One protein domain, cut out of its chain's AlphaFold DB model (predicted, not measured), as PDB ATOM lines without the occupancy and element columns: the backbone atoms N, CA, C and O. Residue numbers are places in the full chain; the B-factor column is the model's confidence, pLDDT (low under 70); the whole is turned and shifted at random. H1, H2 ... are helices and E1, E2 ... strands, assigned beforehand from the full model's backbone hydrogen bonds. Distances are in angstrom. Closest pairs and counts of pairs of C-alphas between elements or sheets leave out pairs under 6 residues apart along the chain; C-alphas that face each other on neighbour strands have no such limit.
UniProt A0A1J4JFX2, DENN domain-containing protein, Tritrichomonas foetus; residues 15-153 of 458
ATOM      1  N   ILE A  15     176.811 325.503 287.941       96.94
ATOM      2  CA  ILE A  15     176.850 325.151 289.356       96.94
ATOM      3  C   ILE A  15     175.460 325.413 289.923       96.94
ATOM      4  O   ILE A  15     174.876 326.476 289.700       96.94
ATOM      5  N   LEU A  16     174.928 324.432 290.636       96.38
ATOM      6  CA  LEU A  16     173.601 324.449 291.232       96.38
ATOM      7  C   LEU A  16     173.712 324.251 292.736       96.38
ATOM      8  O   LEU A  16     174.614 323.559 293.205       96.38
ATOM      9  N   LYS A  17     172.759 324.807 293.472       94.94
ATOM     10  CA  LYS A  17     172.548 324.545 294.888       94.94
ATOM     11  C   LYS A  17     171.153 323.972 295.077       94.94
ATOM     12  O   LYS A  17     170.179 324.564 294.619       94.94
ATOM     13  N   ILE A  18     171.070 322.824 295.734       93.44
ATOM     14  CA  ILE A  18     169.808 322.203 296.137       93.44
ATOM     15  C   ILE A  18     169.691 322.350 297.644       93.44
ATOM     16  O   ILE A  18     170.536 321.828 298.368       93.44
ATOM     17  N   ASP A  19     168.672 323.068 298.099       90.62
ATOM     18  CA  ASP A  19     168.373 323.275 299.514       90.62
ATOM     19  C   ASP A  19     167.291 322.289 299.980       90.62
ATOM     20  O   ASP A  19     166.210 322.222 299.395       90.62
ATOM     21  N   PHE A  20     167.574 321.546 301.055       83.19
ATOM     22  CA  PHE A  20     166.662 320.574 301.674       83.19
ATOM     23  C   PHE A  20     165.961 321.207 302.881       83.19
ATOM     24  O   PHE A  20     166.156 320.804 304.031       83.19
ATOM     25  N   THR A  21     165.185 322.262 302.640       75.12
ATOM     26  CA  THR A  21     164.351 322.870 303.691       75.12
ATOM     27  C   THR A  21     163.019 322.123 303.823       75.12
ATOM     28  O   THR A  21     162.595 321.436 302.896       75.12
ATOM     29  N   LYS A  22     162.370 322.210 304.995       59.19
ATOM     30  CA  LYS A  22     161.287 321.301 305.435       59.19
ATOM     31  C   LYS A  22     160.084 321.166 304.485       59.19
ATOM     32  O   LYS A  22     159.388 320.160 304.583       59.19
ATOM     33  N   ASP A  23     159.858 322.121 303.583       61.97
ATOM     34  CA  ASP A  23     158.612 322.194 302.814       61.97
ATOM     35  C   ASP A  23     158.748 321.838 301.324       61.97
ATOM     36  O   ASP A  23     157.726 321.536 300.707       61.97
ATOM     37  N   LYS A  24     159.964 321.852 300.743       72.25
ATOM     38  CA  LYS A  24     160.285 321.416 299.362       72.25
ATOM     39  C   LYS A  24     161.788 321.507 299.077       72.25
ATOM     40  O   LYS A  24     162.449 322.441 299.527       72.25
ATOM     41  N   ASP A  25     162.281 320.595 298.238       82.56
ATOM     42  CA  ASP A  25     163.610 320.707 297.631       82.56
ATOM     43  C   ASP A  25     163.602 321.887 296.647       82.56
ATOM     44  O   ASP A  25     162.823 321.893 295.691       82.56
ATOM     45  N   GLN A  26     164.443 322.895 296.886       87.62
ATOM     46  CA  GLN A  26     164.565 324.062 296.009       87.62
ATOM     47  C   GLN A  26     165.898 324.017 295.265       87.62
ATOM     48  O   GLN A  26     166.957 324.002 295.894       87.62
ATOM     49  N   THR A  27     165.854 324.053 293.931       92.38
ATOM     50  CA  THR A  27     167.061 324.155 293.101       92.38
ATOM     51  C   THR A  27     167.305 325.602 292.705       92.38
ATOM     52  O   THR A  27     166.444 326.266 292.133       92.38
ATOM     53  N   THR A  28     168.507 326.100 292.976       93.81
ATOM     54  CA  THR A  28     168.959 327.431 292.570       93.81
ATOM     55  C   THR A  28     170.202 327.313 291.702       93.81
ATOM     56  O   THR A  28     171.097 326.506 291.960       93.81
ATOM     57  N   VAL A  29     170.255 328.098 290.629       95.44
ATOM     58  CA  VAL A  29     171.462 328.219 289.812       95.44
ATOM     59  C   VAL A  29     172.399 329.187 290.519       95.44
ATOM     60  O   VAL A  29     172.039 330.337 290.739       95.44
ATOM     61  N   VAL A  30     173.588 328.711 290.881       95.69
ATOM     62  CA  VAL A  30     174.632 329.531 291.510       95.69
ATOM     63  C   VAL A  30     175.493 330.203 290.448       95.69
ATOM     64  O   VAL A  30     175.942 331.322 290.645       95.69
ATOM     65  N   PHE A  31     175.759 329.506 289.337       95.62
ATOM     66  CA  PHE A  31     176.546 330.051 288.236       95.62
ATOM     67  C   PHE A  31     176.343 329.252 286.928       95.62
ATOM     68  O   PHE A  31     176.236 328.026 286.980       95.62
ATOM     69  N   PRO A  32     176.388 329.883 285.742       93.94
ATOM     70  CA  PRO A  32     176.263 331.323 285.552       93.94
ATOM     71  C   PRO A  32     174.809 331.756 285.773       93.94
ATOM     72  O   PRO A  32     173.887 331.007 285.455       93.94
ATOM     73  N   ASP A  33     174.601 332.981 286.244       89.94
ATOM     74  CA  ASP A  33     173.272 333.528 286.575       89.94
ATOM     75  C   ASP A  33     172.318 333.565 285.367       89.94
ATOM     76  O   ASP A  33     171.099 333.603 285.502       89.94
ATOM     77  N   THR A  34     172.878 333.530 284.156       90.81
ATOM     78  CA  THR A  34     172.137 333.497 282.890       90.81
ATOM     79  C   THR A  34     171.653 332.100 282.499       90.81
ATOM     80  O   THR A  34     170.915 331.962 281.520       90.81
ATOM     81  N   TYR A  35     172.071 331.049 283.210       91.25
ATOM     82  CA  TYR A  35     171.695 329.683 282.873       91.25
ATOM     83  C   TYR A  35     170.251 329.390 283.293       91.25
ATOM     84  O   TYR A  35     169.904 329.427 284.470       91.25
ATOM     85  N   GLN A  36     169.415 329.034 282.319       90.56
ATOM     86  CA  GLN A  36     168.026 328.645 282.556       90.56
ATOM     87  C   GLN A  36     167.921 327.130 282.736       90.56
ATOM     88  O   GLN A  36     168.248 326.349 281.836       90.56
ATOM     89  N   LEU A  37     167.461 326.713 283.915       90.06
ATOM     90  CA  LEU A  37     167.249 325.310 284.244       90.06
ATOM     91  C   LEU A  37     165.952 324.814 283.596       90.06
ATOM     92  O   LEU A  37     164.901 325.437 283.735       90.06
ATOM     93  N   THR A  38     166.010 323.690 282.882       90.25
ATOM     94  CA  THR A  38     164.788 323.035 282.401       90.25
ATOM     95  C   THR A  38     164.205 322.157 283.513       90.25
ATOM     96  O   THR A  38     164.985 321.576 284.271       90.25
ATOM     97  N   PRO A  39     162.873 321.962 283.582       90.06
ATOM     98  CA  PRO A  39     162.257 321.123 284.616       90.06
ATOM     99  C   PRO A  39     162.817 319.694 284.658       90.06
ATOM    100  O   PRO A  39     162.987 319.108 285.720       90.06
ATOM    101  N   GLN A  40     163.163 319.137 283.495       88.69
ATOM    102  CA  GLN A  40     163.782 317.815 283.409       88.69
ATOM    103  C   GLN A  40     165.210 317.794 283.969       88.69
ATOM    104  O   GLN A  40     165.581 316.839 284.643       88.69
ATOM    105  N   PHE A  41     166.015 318.827 283.693       90.81
ATOM    106  CA  PHE A  41     167.355 318.935 284.271       90.81
ATOM    107  C   PHE A  41     167.245 319.060 285.791       90.81
ATOM    108  O   PHE A  41     167.960 318.370 286.510       90.81
ATOM    109  N   GLU A  42     166.338 319.906 286.277       91.56
ATOM    110  CA  GLU A  42     166.087 320.083 287.706       91.56
ATOM    111  C   GLU A  42     165.713 318.767 288.393       91.56
ATOM    112  O   GLU A  42     166.344 318.384 289.378       91.56
ATOM    113  N   ALA A  43     164.749 318.038 287.825       89.94
ATOM    114  CA  ALA A  43     164.325 316.743 288.340       89.94
ATOM    115  C   ALA A  43     165.489 315.743 288.420       89.94
ATOM    116  O   ALA A  43     165.617 315.046 289.424       89.94
ATOM    117  N   GLU A  44     166.365 315.711 287.411       90.81
ATOM    118  CA  GLU A  44     167.553 314.850 287.398       90.81
ATOM    119  C   GLU A  44     168.561 315.240 288.494       90.81
ATOM    120  O   GLU A  44     169.143 314.379 289.151       90.81
ATOM    121  N   MET A  45     168.752 316.538 288.748       92.00
ATOM    122  CA  MET A  45     169.660 317.005 289.804       92.00
ATOM    123  C   MET A  45     169.140 316.645 291.189       92.00
ATOM    124  O   MET A  45     169.887 316.089 291.996       92.00
ATOM    125  N   ILE A  46     167.851 316.888 291.440       90.19
ATOM    126  CA  ILE A  46     167.183 316.470 292.676       90.19
ATOM    127  C   ILE A  46     167.303 314.953 292.834       90.19
ATOM    128  O   ILE A  46     167.713 314.483 293.897       90.19
ATOM    129  N   HIS A  47     167.038 314.192 291.769       89.00
ATOM    130  CA  HIS A  47     167.147 312.737 291.762       89.00
ATOM    131  C   HIS A  47     168.520 312.271 292.257       89.00
ATOM    132  O   HIS A  47     168.605 311.555 293.248       89.00
ATOM    133  N   ILE A  48     169.620 312.756 291.680       88.88
ATOM    134  CA  ILE A  48     170.971 312.336 292.093       88.88
ATOM    135  C   ILE A  48     171.236 312.605 293.572       88.88
ATOM    136  O   ILE A  48     171.858 311.779 294.244       88.88
ATOM    137  N   THR A  49     170.768 313.736 294.105       87.00
ATOM    138  CA  THR A  49     170.981 314.043 295.525       87.00
ATOM    139  C   THR A  49     170.238 313.099 296.460       87.00
ATOM    140  O   THR A  49     170.664 312.939 297.601       87.00
ATOM    141  N   GLN A  50     169.173 312.449 295.988       85.31
ATOM    142  CA  GLN A  50     168.354 311.498 296.739       85.31
ATOM    143  C   GLN A  50     168.802 310.035 296.543       85.31
ATOM    144  O   GLN A  50     168.098 309.116 296.972       85.31
ATOM    145  N   SER A  51     169.967 309.802 295.922       81.88
ATOM    146  CA  SER A  51     170.462 308.452 295.606       81.88
ATOM    147  C   SER A  51     170.624 307.556 296.826       81.88
ATOM    148  O   SER A  51     170.358 306.360 296.733       81.88
ATOM    149  N   ILE A  52     171.038 308.129 297.957       77.81
ATOM    150  CA  ILE A  52     171.306 307.417 299.204       77.81
ATOM    151  C   ILE A  52     170.432 308.008 300.301       77.81
ATOM    152  O   ILE A  52     170.204 309.217 300.353       77.81
ATOM    153  N   ASP A  53     169.944 307.135 301.175       71.38
ATOM    154  CA  ASP A  53     169.308 307.556 302.409       71.38
ATOM    155  C   ASP A  53     170.374 307.859 303.471       71.38
ATOM    156  O   ASP A  53     171.113 306.962 303.877       71.38
ATOM    157  N   PHE A  54     170.470 309.120 303.890       66.69
ATOM    158  CA  PHE A  54     171.412 309.567 304.921       66.69
ATOM    159  C   PHE A  54     170.864 309.388 306.345       66.69
ATOM    160  O   PHE A  54     171.432 309.945 307.282       66.69
ATOM    161  N   GLN A  55     169.768 308.638 306.530       52.53
ATOM    162  CA  GLN A  55     169.166 308.354 307.837       52.53
ATOM    163  C   GLN A  55     170.221 308.032 308.916       52.53
ATOM    164  O   GLN A  55     170.896 307.008 308.871       52.53
ATOM    165  N   GLY A  56     170.356 308.933 309.898       54.81
ATOM    166  CA  GLY A  56     171.248 308.784 311.056       54.81
ATOM    167  C   GLY A  56     172.659 309.374 310.912       54.81
ATOM    168  O   GLY A  56     173.350 309.496 311.919       54.81
ATOM    169  N   SER A  57     173.075 309.795 309.714       60.72
ATOM    170  CA  SER A  57     174.366 310.464 309.454       60.72
ATOM    171  C   SER A  57     174.150 311.890 308.955       60.72
ATOM    172  O   SER A  57     173.193 312.144 308.219       60.72
ATOM    173  N   LYS A  58     175.026 312.838 309.311       67.31
ATOM    174  CA  LYS A  58     174.935 314.166 308.699       67.31
ATOM    175  C   LYS A  58     175.364 314.062 307.244       67.31
ATOM    176  O   LYS A  58     176.385 313.457 306.926       67.31
ATOM    177  N   ARG A  59     174.607 314.696 306.347       73.31
ATOM    178  CA  ARG A  59     174.956 314.752 304.921       73.31
ATOM    179  C   ARG A  59     176.341 315.387 304.710       73.31
ATOM    180  O   ARG A  59     177.051 314.979 303.795       73.31
ATOM    181  N   SER A  60     176.743 316.314 305.588       70.12
ATOM    182  CA  SER A  60     178.081 316.922 305.639       70.12
ATOM    183  C   SER A  60     179.224 315.917 305.762       70.12
ATOM    184  O   SER A  60     180.330 316.194 305.310       70.12
ATOM    185  N   ASP A  61     178.974 314.754 306.366       73.94
ATOM    186  CA  ASP A  61     180.009 313.750 306.619       73.94
ATOM    187  C   ASP A  61     180.326 312.952 305.345       73.94
ATOM    188  O   ASP A  61     181.346 312.264 305.246       73.94
ATOM    189  N   CYS A  62     179.470 313.061 304.323       81.69
ATOM    190  CA  CYS A  62     179.706 312.459 303.027       81.69
ATOM    191  C   CYS A  62     180.712 313.289 302.227       81.69
ATOM    192  O   CYS A  62     180.374 314.328 301.650       81.69
ATOM    193  N   ALA A  63     181.931 312.757 302.126       88.69
ATOM    194  CA  ALA A  63     183.000 313.331 301.323       88.69
ATOM    195  C   ALA A  63     182.550 313.627 299.872       88.69
ATOM    196  O   ALA A  63     181.705 312.899 299.335       88.69
ATOM    197  N   PRO A  64     183.131 314.652 299.218       93.12
ATOM    198  CA  PRO A  64     182.759 315.019 297.859       93.12
ATOM    199  C   PRO A  64     182.997 313.871 296.879       93.12
ATOM    200  O   PRO A  64     183.991 313.146 296.989       93.12
ATOM    201  N   TYR A  65     182.099 313.717 295.914       94.12
ATOM    202  CA  TYR A  65     182.114 312.586 294.988       94.12
ATOM    203  C   TYR A  65     181.667 312.986 293.580       94.12
ATOM    204  O   TYR A  65     181.215 314.109 293.344       94.12
ATOM    205  N   VAL A  66     181.835 312.061 292.633       95.06
ATOM    206  CA  VAL A  66     181.492 312.261 291.220       95.06
ATOM    207  C   VAL A  66     180.455 311.232 290.793       95.06
ATOM    208  O   VAL A  66     180.593 310.052 291.099       95.06
ATOM    209  N   SER A  67     179.436 311.657 290.056       94.44
ATOM    210  CA  SER A  67     178.454 310.772 289.430       94.44
ATOM    211  C   SER A  67     178.301 311.077 287.933       94.44
ATOM    212  O   SER A  67     179.022 311.906 287.367       94.44
ATOM    213  N   LEU A  68     177.401 310.351 287.272       92.75
ATOM    214  CA  LEU A  68     177.059 310.505 285.861       92.75
ATOM    215  C   LEU A  68     175.571 310.782 285.698       92.75
ATOM    216  O   LEU A  68     174.750 310.218 286.416       92.75
ATOM    217  N   ILE A  69     175.248 311.599 284.698       91.00
ATOM    218  CA  ILE A  69     173.875 311.855 284.254       91.00
ATOM    219  C   ILE A  69     173.775 311.795 282.744       91.00
ATOM    220  O   ILE A  69     174.722 312.149 282.035       91.00
ATOM    221  N   ASP A  70     172.589 311.444 282.268       87.69
ATOM    222  CA  ASP A  70     172.205 311.530 280.868       87.69
ATOM    223  C   ASP A  70     171.192 312.666 280.697       87.69
ATOM    224  O   ASP A  70     170.071 312.599 281.190       87.69
ATOM    225  N   LEU A  71     171.575 313.726 279.983       83.69
ATOM    226  CA  LEU A  71     170.683 314.854 279.704       83.69
ATOM    227  C   LEU A  71     170.289 314.883 278.225       83.69
ATOM    228  O   LEU A  71     171.165 314.749 277.363       83.69
ATOM    229  N   PRO A  72     169.012 315.120 277.881       74.69
ATOM    230  CA  PRO A  72     168.598 315.233 276.489       74.69
ATOM    231  C   PRO A  72     169.250 316.438 275.806       74.69
ATOM    232  O   PRO A  72     169.570 317.464 276.417       74.69
ATOM    233  N   SER A  73     169.466 316.317 274.499       70.56
ATOM    234  CA  SER A  73     169.986 317.419 273.699       70.56
ATOM    235  C   SER A  73     168.891 318.463 273.469       70.56
ATOM    236  O   SER A  73     167.883 318.182 272.833       70.56
ATOM    237  N   VAL A  74     169.138 319.704 273.903       64.12
ATOM    238  CA  VAL A  74     168.219 320.854 273.750       64.12
ATOM    239  C   VAL A  74     167.811 321.109 272.287       64.12
ATOM    240  O   VAL A  74     166.788 321.724 272.027       64.12
ATOM    241  N   LYS A  75     168.601 320.635 271.312       60.34
ATOM    242  CA  LYS A  75     168.391 320.936 269.888       60.34
ATOM    243  C   LYS A  75     167.318 320.078 269.193       60.34
ATOM    244  O   LYS A  75     166.905 320.462 268.109       60.34
ATOM    245  N   SER A  76     166.889 318.944 269.759       49.72
ATOM    246  CA  SER A  76     165.746 318.148 269.261       49.72
ATOM    247  C   SER A  76     165.447 316.981 270.216       49.72
ATOM    248  O   SER A  76     166.398 316.322 270.639       49.72
ATOM    249  N   PRO A  77     164.171 316.657 270.506       55.97
ATOM    250  CA  PRO A  77     163.795 315.487 271.310       55.97
ATOM    251  C   PRO A  77     164.234 314.143 270.697       55.97
ATOM    252  O   PRO A  77     164.346 313.160 271.420       55.97
ATOM    253  N   ASN A  78     164.561 314.107 269.396       60.00
ATOM    254  CA  ASN A  78     165.068 312.910 268.709       60.00
ATOM    255  C   ASN A  78     166.604 312.797 268.715       60.00
ATOM    256  O   ASN A  78     167.160 311.880 268.111       60.00
ATOM    257  N   HIS A  79     167.319 313.737 269.340       58.19
ATOM    258  CA  HIS A  79     168.773 313.652 269.442       58.19
ATOM    259  C   HIS A  79     169.215 312.781 270.625       58.19
ATOM    260  O   HIS A  79     168.571 312.793 271.675       58.19
ATOM    261  N   PRO A  80     170.363 312.089 270.497       67.94
ATOM    262  CA  PRO A  80     170.901 311.255 271.562       67.94
ATOM    263  C   PRO A  80     171.147 312.070 272.839       67.94
ATOM    264  O   PRO A  80     171.575 313.233 272.786       67.94
ATOM    265  N   THR A  81     170.885 311.445 273.988       79.56
ATOM    266  CA  THR A  81     171.250 311.982 275.301       79.56
ATOM    267  C   THR A  81     172.758 312.222 275.369       79.56
ATOM    268  O   THR A  81     173.569 311.532 274.748       79.56
ATOM    269  N   LYS A  82     173.148 313.269 276.093       83.44
ATOM    270  CA  LYS A  82     174.542 313.625 276.342       83.44
ATOM    271  C   LYS A  82     174.881 313.297 277.784       83.44
ATOM    272  O   LYS A  82     174.212 313.783 278.693       83.44
ATOM    273  N   LYS A  83     175.965 312.545 277.962       87.12
ATOM    274  CA  LYS A  83     176.534 312.251 279.276       87.12
ATOM    275  C   LYS A  83     177.246 313.465 279.852       87.12
ATOM    276  O   LYS A  83     178.011 314.125 279.144       87.12
ATOM    277  N   TYR A  84     177.014 313.721 281.131       91.00
ATOM    278  CA  TYR A  84     177.759 314.691 281.927       91.00
ATOM    279  C   TYR A  84     178.239 314.043 283.220       91.00
ATOM    280  O   TYR A  84     177.594 313.143 283.757       91.00
ATOM    281  N   PHE A  85     179.361 314.542 283.718       93.50
ATOM    282  CA  PHE A  85     179.840 314.303 285.066       93.50
ATOM    283  C   PHE A  85     179.207 315.322 286.009       93.50
ATOM    284  O   PHE A  85     179.141 316.516 285.697       93.50
ATOM    285  N   THR A  86     178.761 314.843 287.162       95.81
ATOM    286  CA  THR A  86     178.236 315.670 288.245       95.81
ATOM    287  C   THR A  86     179.162 315.573 289.441       95.81
ATOM    288  O   THR A  86     179.409 314.494 289.968       95.81
ATOM    289  N   TYR A  87     179.706 316.710 289.848       96.56
ATOM    290  CA  TYR A  87     180.588 316.849 290.999       96.56
ATOM    291  C   TYR A  87     179.747 317.344 292.156       96.56
ATOM    292  O   TYR A  87     179.065 318.354 292.008       96.56
ATOM    293  N   ILE A  88     179.745 316.611 293.263       95.44
ATOM    294  CA  ILE A  88     178.770 316.793 294.333       95.44
ATOM    295  C   ILE A  88     179.512 317.083 295.629       95.44
ATOM    296  O   ILE A  88     180.344 316.289 296.074       95.44
ATOM    297  N   LEU A  89     179.186 318.225 296.228       94.44
ATOM    298  CA  LEU A  89     179.675 318.667 297.525       94.44
ATOM    299  C   LEU A  89     178.485 318.775 298.479       94.44
ATOM    300  O   LEU A  89     177.591 319.603 298.290       94.44
ATOM    301  N   ASN A  90     178.460 317.911 299.492       89.75
ATOM    302  CA  ASN A  90     177.399 317.907 300.489       89.75
ATOM    303  C   ASN A  90     177.682 318.920 301.604       89.75
ATOM    304  O   ASN A  90     178.798 319.002 302.110       89.75
ATOM    305  N   ALA A  91     176.637 319.621 302.032       86.94
ATOM    306  CA  ALA A  91     176.572 320.360 303.286       86.94
ATOM    307  C   ALA A  91     175.374 319.854 304.113       86.94
ATOM    308  O   ALA A  91     174.595 319.022 303.644       86.94
ATOM    309  N   ASP A  92     175.217 320.356 305.341       82.50
ATOM    310  CA  ASP A  92     174.176 319.895 306.276       82.50
ATOM    311  C   ASP A  92     172.755 320.008 305.704       82.50
ATOM    312  O   ASP A  92     171.973 319.063 305.785       82.50
ATOM    313  N   PHE A  93     172.434 321.152 305.096       85.12
ATOM    314  CA  PHE A  93     171.086 321.473 304.607       85.12
ATOM    315  C   PHE A  93     171.031 321.739 303.105       85.12
ATOM    316  O   PHE A  93     169.976 322.082 302.575       85.12
ATOM    317  N   SER A  94     172.157 321.589 302.410       90.50
ATOM    318  CA  SER A  94     172.236 321.870 300.983       90.50
ATOM    319  C   SER A  94     173.262 320.999 300.281       90.50
ATOM    320  O   SER A  94     174.198 320.497 300.899       90.50
ATOM    321  N   VAL A  95     173.138 320.875 298.968       92.94
ATOM    322  CA  VAL A  95     174.144 320.254 298.104       92.94
ATOM    323  C   VAL A  95     174.527 321.225 297.010       92.94
ATOM    324  O   VAL A  95     173.656 321.776 296.344       92.94
ATOM    325  N   LEU A  96     175.830 321.388 296.797       95.69
ATOM    326  CA  LEU A  96     176.358 322.048 295.613       95.69
ATOM    327  C   LEU A  96     176.684 320.997 294.549       95.69
ATOM    328  O   LEU A  96     177.303 319.973 294.846       95.69
ATOM    329  N   ILE A  97     176.265 321.255 293.311       96.81
ATOM    330  CA  ILE A  97     176.506 320.378 292.164       96.81
ATOM    331  C   ILE A  97     177.141 321.181 291.040       96.81
ATOM    332  O   ILE A  97     176.528 322.119 290.539       96.81
ATOM    333  N   LEU A  98     178.320 320.768 290.580       97.06
ATOM    334  CA  LEU A  98     178.910 321.254 289.333       97.06
ATOM    335  C   LEU A  98     178.682 320.221 288.230       97.06
ATOM    336  O   LEU A  98     178.984 319.041 288.398       97.06
ATOM    337  N   VAL A  99     178.172 320.663 287.080       95.38
ATOM    338  CA  VAL A  99     177.894 319.790 285.929       95.38
ATOM    339  C   VAL A  99     178.899 320.062 284.820       95.38
ATOM    340  O   VAL A  99     178.964 321.177 284.306       95.38
ATOM    341  N   SER A 100     179.670 319.058 284.398       91.88
ATOM    342  CA  SER A 100     180.687 319.213 283.348       91.88
ATOM    343  C   SER A 100     180.704 318.045 282.364       91.88
ATOM    344  O   SER A 100     180.287 316.935 282.669       91.88
ATOM    345  N   LYS A 101     181.190 318.295 281.145       86.56
ATOM    346  CA  LYS A 101     181.502 317.232 280.173       86.56
ATOM    347  C   LYS A 101     182.890 316.631 280.391       86.56
ATOM    348  O   LYS A 101     183.208 315.618 279.776       86.56
ATOM    349  N   TYR A 102     183.710 317.274 281.216       85.50
ATOM    350  CA  TYR A 102     185.090 316.890 281.459       85.50
ATOM    351  C   TYR A 102     185.195 316.108 282.761       85.50
ATOM    352  O   TYR A 102     184.519 316.428 283.743       85.50
ATOM    353  N   PHE A 103     186.061 315.098 282.760       87.12
ATOM    354  CA  PHE A 103     186.432 314.364 283.960       87.12
ATOM    355  C   PHE A 103     187.742 314.929 284.512       87.12
ATOM    356  O   PHE A 103     188.814 314.479 284.124       87.12
ATOM    357  N   HIS A 104     187.634 315.939 285.377       87.94
ATOM    358  CA  HIS A 104     188.761 316.577 286.064       87.94
ATOM    359  C   HIS A 104     188.468 316.647 287.553       87.94
ATOM    360  O   HIS A 104     188.158 317.709 288.095       87.94
ATOM    361  N   GLN A 105     188.483 315.488 288.208       88.94
ATOM    362  CA  GLN A 105     187.918 315.336 289.545       88.94
ATOM    363  C   GLN A 105     188.532 316.284 290.566       88.94
ATOM    364  O   GLN A 105     187.796 316.957 291.284       88.94
ATOM    365  N   LYS A 106     189.862 316.379 290.612       87.38
ATOM    366  CA  LYS A 106     190.544 317.240 291.583       87.38
ATOM    367  C   LYS A 106     190.249 318.721 291.332       87.38
ATOM    368  O   LYS A 106     189.848 319.420 292.258       87.38
ATOM    369  N   LEU A 107     190.391 319.177 290.085       88.12
ATOM    370  CA  LEU A 107     190.161 320.574 289.708       88.12
ATOM    371  C   LEU A 107     188.701 320.989 289.915       88.12
ATOM    372  O   LEU A 107     188.435 322.021 290.518       88.12
ATOM    373  N   LEU A 108     187.747 320.195 289.429       91.94
ATOM    374  CA  LEU A 108     186.331 320.564 289.444       91.94
ATOM    375  C   LEU A 108     185.713 320.461 290.842       91.94
ATOM    376  O   LEU A 108     184.861 321.281 291.174       91.94
ATOM    377  N   LEU A 109     186.165 319.525 291.688       92.19
ATOM    378  CA  LEU A 109     185.786 319.519 293.106       92.19
ATOM    379  C   LEU A 109     186.408 320.695 293.867       92.19
ATOM    380  O   LEU A 109     185.741 321.264 294.727       92.19
ATOM    381  N   TRP A 110     187.646 321.084 293.543       90.69
ATOM    382  CA  TRP A 110     188.260 322.276 294.131       90.69
ATOM    383  C   TRP A 110     187.504 323.549 293.739       90.69
ATOM    384  O   TRP A 110     187.147 324.330 294.621       90.69
ATOM    385  N   ILE A 111     187.182 323.721 292.449       91.62
ATOM    386  CA  ILE A 111     186.350 324.835 291.977       91.62
ATOM    387  C   ILE A 111     185.029 324.831 292.736       91.62
ATOM    388  O   ILE A 111     184.668 325.856 293.285       91.62
ATOM    389  N   LEU A 112     184.337 323.693 292.835       94.00
ATOM    390  CA  LEU A 112     183.048 323.599 293.527       94.00
ATOM    391  C   LEU A 112     183.112 323.984 295.017       94.00
ATOM    392  O   LEU A 112     182.141 324.518 295.544       94.00
ATOM    393  N   GLY A 113     184.236 323.721 295.687       91.00
ATOM    394  CA  GLY A 113     184.477 324.110 297.080       91.00
ATOM    395  C   GLY A 113     185.005 325.537 297.272       91.00
ATOM    396  O   GLY A 113     185.313 325.908 298.403       91.00
ATOM    397  N   SER A 114     185.151 326.317 296.198       90.44
ATOM    398  CA  SER A 114     185.735 327.665 296.218       90.44
ATOM    399  C   SER A 114     184.678 328.782 296.226       90.44
ATOM    400  O   SER A 114     183.474 328.536 296.192       90.44
ATOM    401  N   ILE A 115     185.135 330.040 296.278       87.31
ATOM    402  CA  ILE A 115     184.279 331.236 296.229       87.31
ATOM    403  C   ILE A 115     183.778 331.547 294.799       87.31
ATOM    404  O   ILE A 115     184.440 331.162 293.832       87.31
ATOM    405  N   PRO A 116     182.668 332.297 294.630       88.06
ATOM    406  CA  PRO A 116     182.077 332.586 293.314       88.06
ATOM    407  C   PRO A 116     183.020 333.212 292.275       88.06
ATOM    408  O   PRO A 116     182.906 332.912 291.085       88.06
ATOM    409  N   ASP A 117     183.989 334.026 292.703       86.81
ATOM    410  CA  ASP A 117     184.981 334.624 291.796       86.81
ATOM    411  C   ASP A 117     185.827 333.562 291.079       86.81
ATOM    412  O   ASP A 117     186.151 333.710 289.895       86.81
ATOM    413  N   VAL A 118     186.101 332.436 291.748       88.25
ATOM    414  CA  VAL A 118     186.779 331.279 291.148       88.25
ATOM    415  C   VAL A 118     185.906 330.644 290.067       88.25
ATOM    416  O   VAL A 118     186.417 330.249 289.022       88.25
ATOM    417  N   PHE A 119     184.583 330.594 290.237       90.38
ATOM    418  CA  PHE A 119     183.699 330.011 289.220       90.38
ATOM    419  C   PHE A 119     183.799 330.801 287.917       90.38
ATOM    420  O   PHE A 119     184.003 330.220 286.852       90.38
ATOM    421  N   LYS A 120     183.724 332.134 288.011       87.75
ATOM    422  CA  LYS A 120     183.811 333.037 286.860       87.75
ATOM    423  C   LYS A 120     185.164 332.938 286.160       87.75
ATOM    424  O   LYS A 120     185.205 332.858 284.933       87.75
ATOM    425  N   ALA A 121     186.241 332.911 286.939       85.69
ATOM    426  CA  ALA A 121     187.598 332.738 286.448       85.69
ATOM    427  C   ALA A 121     187.771 331.453 285.633       85.69
ATOM    428  O   ALA A 121     188.330 331.489 284.541       85.69
ATOM    429  N   PHE A 122     187.259 330.332 286.142       86.69
ATOM    430  CA  PHE A 122     187.466 329.015 285.544       86.69
ATOM    431  C   PHE A 122     186.446 328.641 284.476       86.69
ATOM    432  O   PHE A 122     186.689 327.732 283.684       86.69
ATOM    433  N   TYR A 123     185.315 329.343 284.418       87.50
ATOM    434  CA  TYR A 123     184.244 329.019 283.489       87.50
ATOM    435  C   TYR A 123     184.691 329.056 282.030       87.50
ATOM    436  O   TYR A 123     184.338 328.152 281.282       87.50
ATOM    437  N   ASN A 124     185.485 330.056 281.636       79.88
ATOM    438  CA  ASN A 124     185.911 330.288 280.248       79.88
ATOM    439  C   ASN A 124     187.375 329.912 279.980       79.88
ATOM    440  O   ASN A 124     187.955 330.386 279.004       79.88
ATOM    441  N   ILE A 125     187.994 329.105 280.843       77.06
ATOM    442  CA  ILE A 125     189.392 328.724 280.650       77.06
ATOM    443  C   ILE A 125     189.543 327.848 279.409       77.06
ATOM    444  O   ILE A 125     188.787 326.901 279.182       77.06
ATOM    445  N   THR A 126     190.573 328.160 278.629       68.69
ATOM    446  CA  THR A 126     191.076 327.312 277.556       68.69
ATOM    447  C   THR A 126     192.207 326.438 278.072       68.69
ATOM    448  O   THR A 126     193.036 326.869 278.869       68.69
ATOM    449  N   PHE A 127     192.236 325.201 277.590       72.06
ATOM    450  CA  PHE A 127     193.378 324.322 277.775       72.06
ATOM    451  C   PHE A 127     194.450 324.684 276.750       72.06
ATOM    452  O   PHE A 127     194.155 324.758 275.554       72.06
ATOM    453  N   GLU A 128     195.673 324.888 277.216       66.38
ATOM    454  CA  GLU A 128     196.840 325.115 276.374       66.38
ATOM    455  C   GLU A 128     197.761 323.901 276.442       66.38
ATOM    456  O   GLU A 128     197.832 323.215 277.461       66.38
ATOM    457  N   ILE A 129     198.438 323.613 275.331       64.19
ATOM    458  CA  ILE A 129     199.512 322.623 275.299       64.19
ATOM    459  C   ILE A 129     200.807 323.409 275.442       64.19
ATOM    460  O   ILE A 129     201.115 324.240 274.586       64.19
ATOM    461  N   ASP A 130     201.539 323.171 276.522       61.06
ATOM    462  CA  ASP A 130     202.822 323.828 276.736       61.06
ATOM    463  C   ASP A 130     203.938 323.199 275.876       61.06
ATOM    464  O   ASP A 130     203.746 322.232 275.134       61.06
ATOM    465  N   HIS A 131     205.155 323.733 275.992       54.28
ATOM    466  CA  HIS A 131     206.326 323.227 275.269       54.28
ATOM    467  C   HIS A 131     206.736 321.796 275.660       54.28
ATOM    468  O   HIS A 131     207.527 321.179 274.948       54.28
ATOM    469  N   SER A 132     206.212 321.265 276.770       55.12
ATOM    470  CA  SER A 132     206.452 319.901 277.241       55.12
ATOM    471  C   SER A 132     205.322 318.928 276.877       55.12
ATOM    472  O   SER A 132     205.338 317.777 277.312       55.12
ATOM    473  N   TYR A 133     204.380 319.357 276.026       58.34
ATOM    474  CA  TYR A 133     203.171 318.617 275.648       58.34
ATOM    475  C   TYR A 133     202.221 318.327 276.822       58.34
ATOM    476  O   TYR A 133     201.350 317.460 276.711       58.34
ATOM    477  N   THR A 134     202.356 319.053 277.932       61.28
ATOM    478  CA  THR A 134     201.409 318.990 279.046       61.28
ATOM    479  C   THR A 134     200.213 319.877 278.755       61.28
ATOM    480  O   THR A 134     200.335 320.949 278.156       61.28
ATOM    481  N   ILE A 135     199.033 319.406 279.149       65.69
ATOM    482  CA  ILE A 135     197.808 320.182 279.004       65.69
ATOM    483  C   ILE A 135     197.651 320.992 280.282       65.69
ATOM    484  O   ILE A 135     197.331 320.437 281.330       65.69
ATOM    485  N   GLN A 136     197.869 322.298 280.199       67.88
ATOM    486  CA  GLN A 136     197.744 323.202 281.335       67.88
ATOM    487  C   GLN A 136     196.532 324.110 281.172       67.88
ATOM    488  O   GLN A 136     196.018 324.349 280.075       67.88
ATOM    489  N   ILE A 137     196.063 324.605 282.307       71.94
ATOM    490  CA  ILE A 137     195.146 325.732 282.372       71.94
ATOM    491  C   ILE A 137     195.963 326.957 282.762       71.94
ATOM    492  O   ILE A 137     196.843 326.856 283.608       71.94
ATOM    493  N   ASN A 138     195.673 328.109 282.165       67.12
ATOM    494  CA  ASN A 138     196.229 329.383 282.613       67.12
ATOM    495  C   ASN A 138     195.250 330.007 283.618       67.12
ATOM    496  O   ASN A 138     194.313 330.695 283.198       67.12
ATOM    497  N   PRO A 139     195.387 329.744 284.933       68.31
ATOM    498  CA  PRO A 139     194.482 330.318 285.911       68.31
ATOM    499  C   PRO A 139     194.730 331.826 286.054       68.31
ATOM    500  O   PRO A 139     195.861 332.295 285.878       68.31
ATOM    501  N   PRO A 140     193.717 332.611 286.455       68.62
ATOM    502  CA  PRO A 140     193.945 333.994 286.850       68.62
ATOM    503  C   PRO A 140     194.885 334.049 288.059       68.62
ATOM    504  O   PRO A 140     194.602 333.462 289.104       68.62
ATOM    505  N   LYS A 141     196.009 334.764 287.918       67.06
ATOM    506  CA  LYS A 141     197.080 334.850 288.934       67.06
ATOM    507  C   LYS A 141     196.606 335.408 290.285       67.06
ATOM    508  O   LYS A 141     197.239 335.169 291.304       67.06
ATOM    509  N   GLU A 142     195.495 336.137 290.286       67.75
ATOM    510  CA  GLU A 142     194.961 336.883 291.430       67.75
ATOM    511  C   GLU A 142     194.226 336.003 292.459       67.75
ATOM    512  O   GLU A 142     193.999 336.444 293.580       67.75
ATOM    513  N   LEU A 143     193.877 334.756 292.116       68.81
ATOM    514  CA  LEU A 143     192.993 333.913 292.938       68.81
ATOM    515  C   LEU A 143     193.709 332.920 293.866       68.81
ATOM    516  O   LEU A 143     193.044 332.088 294.478       68.81
ATOM    517  N   GLY A 144     195.042 332.980 293.979       65.81
ATOM    518  CA  GLY A 144     195.798 332.060 294.843       65.81
ATOM    519  C   GLY A 144     195.566 330.591 294.469       65.81
ATOM    520  O   GLY A 144     195.222 329.776 295.323       65.81
ATOM    521  N   CYS A 145     195.682 330.275 293.175       65.00
ATOM    522  CA  CYS A 145     195.382 328.943 292.656       65.00
ATOM    523  C   CYS A 145     196.242 327.871 293.338       65.00
ATOM    524  O   CYS A 145     197.454 328.066 293.448       65.00
ATOM    525  N   PRO A 146     195.666 326.732 293.756       66.25
ATOM    526  CA  PRO A 146     196.454 325.618 294.258       66.25
ATOM    527  C   PRO A 146     197.412 325.101 293.179       66.25
ATOM    528  O   PRO A 146     197.119 325.193 291.986       66.25
ATOM    529  N   ASP A 147     198.492 324.437 293.600       67.19
ATOM    530  CA  ASP A 147     199.455 323.764 292.708       67.19
ATOM    531  C   ASP A 147     198.782 322.830 291.683       67.19
ATOM    532  O   ASP A 147     199.309 322.585 290.602       67.19
ATOM    533  N   LEU A 148     197.576 322.347 292.003       64.38
ATOM    534  CA  LEU A 148     196.683 321.586 291.128       64.38
ATOM    535  C   LEU A 148     196.414 322.269 289.776       64.38
ATOM    536  O   LEU A 148     196.256 321.568 288.784       64.38
ATOM    537  N   CYS A 149     196.374 323.605 289.721       58.53
ATOM    538  CA  CYS A 149     196.161 324.361 288.482       58.53
ATOM    539  C   CYS A 149     197.362 324.279 287.521       58.53
ATOM    540  O   CYS A 149     197.220 324.585 286.341       58.53
ATOM    541  N   TYR A 150     198.528 323.863 288.025       60.75
ATOM    542  CA  TYR A 150     199.783 323.733 287.280       60.75
ATOM    543  C   TYR A 150     200.169 322.268 287.029       60.75
ATOM    544  O   TYR A 150     201.236 321.990 286.485       60.75
ATOM    545  N   GLN A 151     199.324 321.317 287.442       70.00
ATOM    546  CA  GLN A 151     199.508 319.904 287.118       70.00
ATOM    547  C   GLN A 151     199.028 319.629 285.694       70.00
ATOM    548  O   GLN A 151     198.118 320.287 285.193       70.00
ATOM    549  N   ASP A 152     199.626 318.624 285.054       71.06
ATOM    550  CA  ASP A 152     199.145 318.145 283.763       71.06
ATOM    551  C   ASP A 152     197.678 317.700 283.888       71.06
ATOM    552  O   ASP A 152     197.352 316.774 284.635       71.06
ATOM    553  N   MET A 153     196.802 318.371 283.144       76.44
ATOM    554  CA  MET A 153     195.370 318.098 283.042       76.44
ATOM    555  C   MET A 153     195.068 317.128 281.895       76.44
ATOM    556  O   MET A 153     193.913 316.986 281.486       76.44
TER     557      MET A 153
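AT A GLANCE: This is residues 15 to 153 of the 458 residues of the protein "DENN domain-containing protein" of Tritrichomonas foetus (UniProt A0A1J4JFX2). A strongly twisted sheet of five strands curls round helix H1 on one face, and the short helix H2 packs across its other face. H3 folds back from H2 in a helical hairpin beside the edge strand E2, and beyond these two helices lies a small outlying part, the strand hairpin E6 and E7 with the short helix H4. The printed part has 139 residues, with four named helices and seven named strands in the order E1 E2 H1 E3 E4 E5 H2 H3 E6 E7 H4. The large sheet has the order E2 E1 E5 E4 E3, all antiparallel, and the class is mixed, helices and strands. The whole is compact, with a radius of gyration of the C-alphas of 16.4 A and spans of 53 by 41 by 25 A.

HOW THE PARTS SIT: E1, residues 15 to 21, and E2, residues 24 to 31, form a hairpin, with N 17 and O 28 2.8 A apart. H1, residues 39 to 49, is on the sheet, and the C-alphas of Thr 27 and Glu 42 are its closest to E2, at 6.8 A. E3, residues 65 to 71, E4, residues 82 to 90, and E5, residues 94 to 100, form a meander, each strand the antiparallel neighbour of the one before. N 67 and O 86 are 2.8 A apart, N 98 and O 87 2.9 A, and between E1 and E5 N 16 and O 97 2.8 A. H2, residues 105 to 112, is on the opposite face from H1 at a height over the sheet of 8.6 A; its closest C-alphas to E4 are those of Leu 109 and Tyr 87, 6.2 A apart. H3, residues 116 to 123, touches H2 at Phe 119 and Ile 111, their closest C-alphas, 6.4 A apart, with a steep tilt of 44 degrees, opposite ways. With H2 and H3 on one face and H1 on the other, the sheet and helices make three layers. E6, residues 127 to 129, and E7, residues 135 to 137, form a hairpin, with N 128 and O 136 2.9 A apart. H4, residues 147 to 150, only just touches H2, with 3 pairs of C-alphas within 8 A, the closest those of Leu 148 and Leu 107 at 6.8 A. In H1, H2 and H3 every O i to N i+4 pair is within hydrogen-bond range; H4 is too short for one.

IN THESE COORDINATES: E1 begins at C-alpha 15, (176.850, 325.151, 289.356), and is 19.2 A long; E2 is 21.5 A and H1 15.7 A. E3 is 19.2 A, E4 24.7 A and E5 19.7 A. H4 ends at C-alpha 150, (199.783, 323.733, 287.280).

THE WHOLE: The C-alphas farthest apart, those of Asp 23 and His 131, are 55.1 A apart. The printed part has no cut, and the link from H1 to E3, residues 50 to 64, is long. Mean pLDDT of the printed part is 81.0; 37 residues are under 70, among them residues 74 to 80, 128 to 136 and 138 to 150.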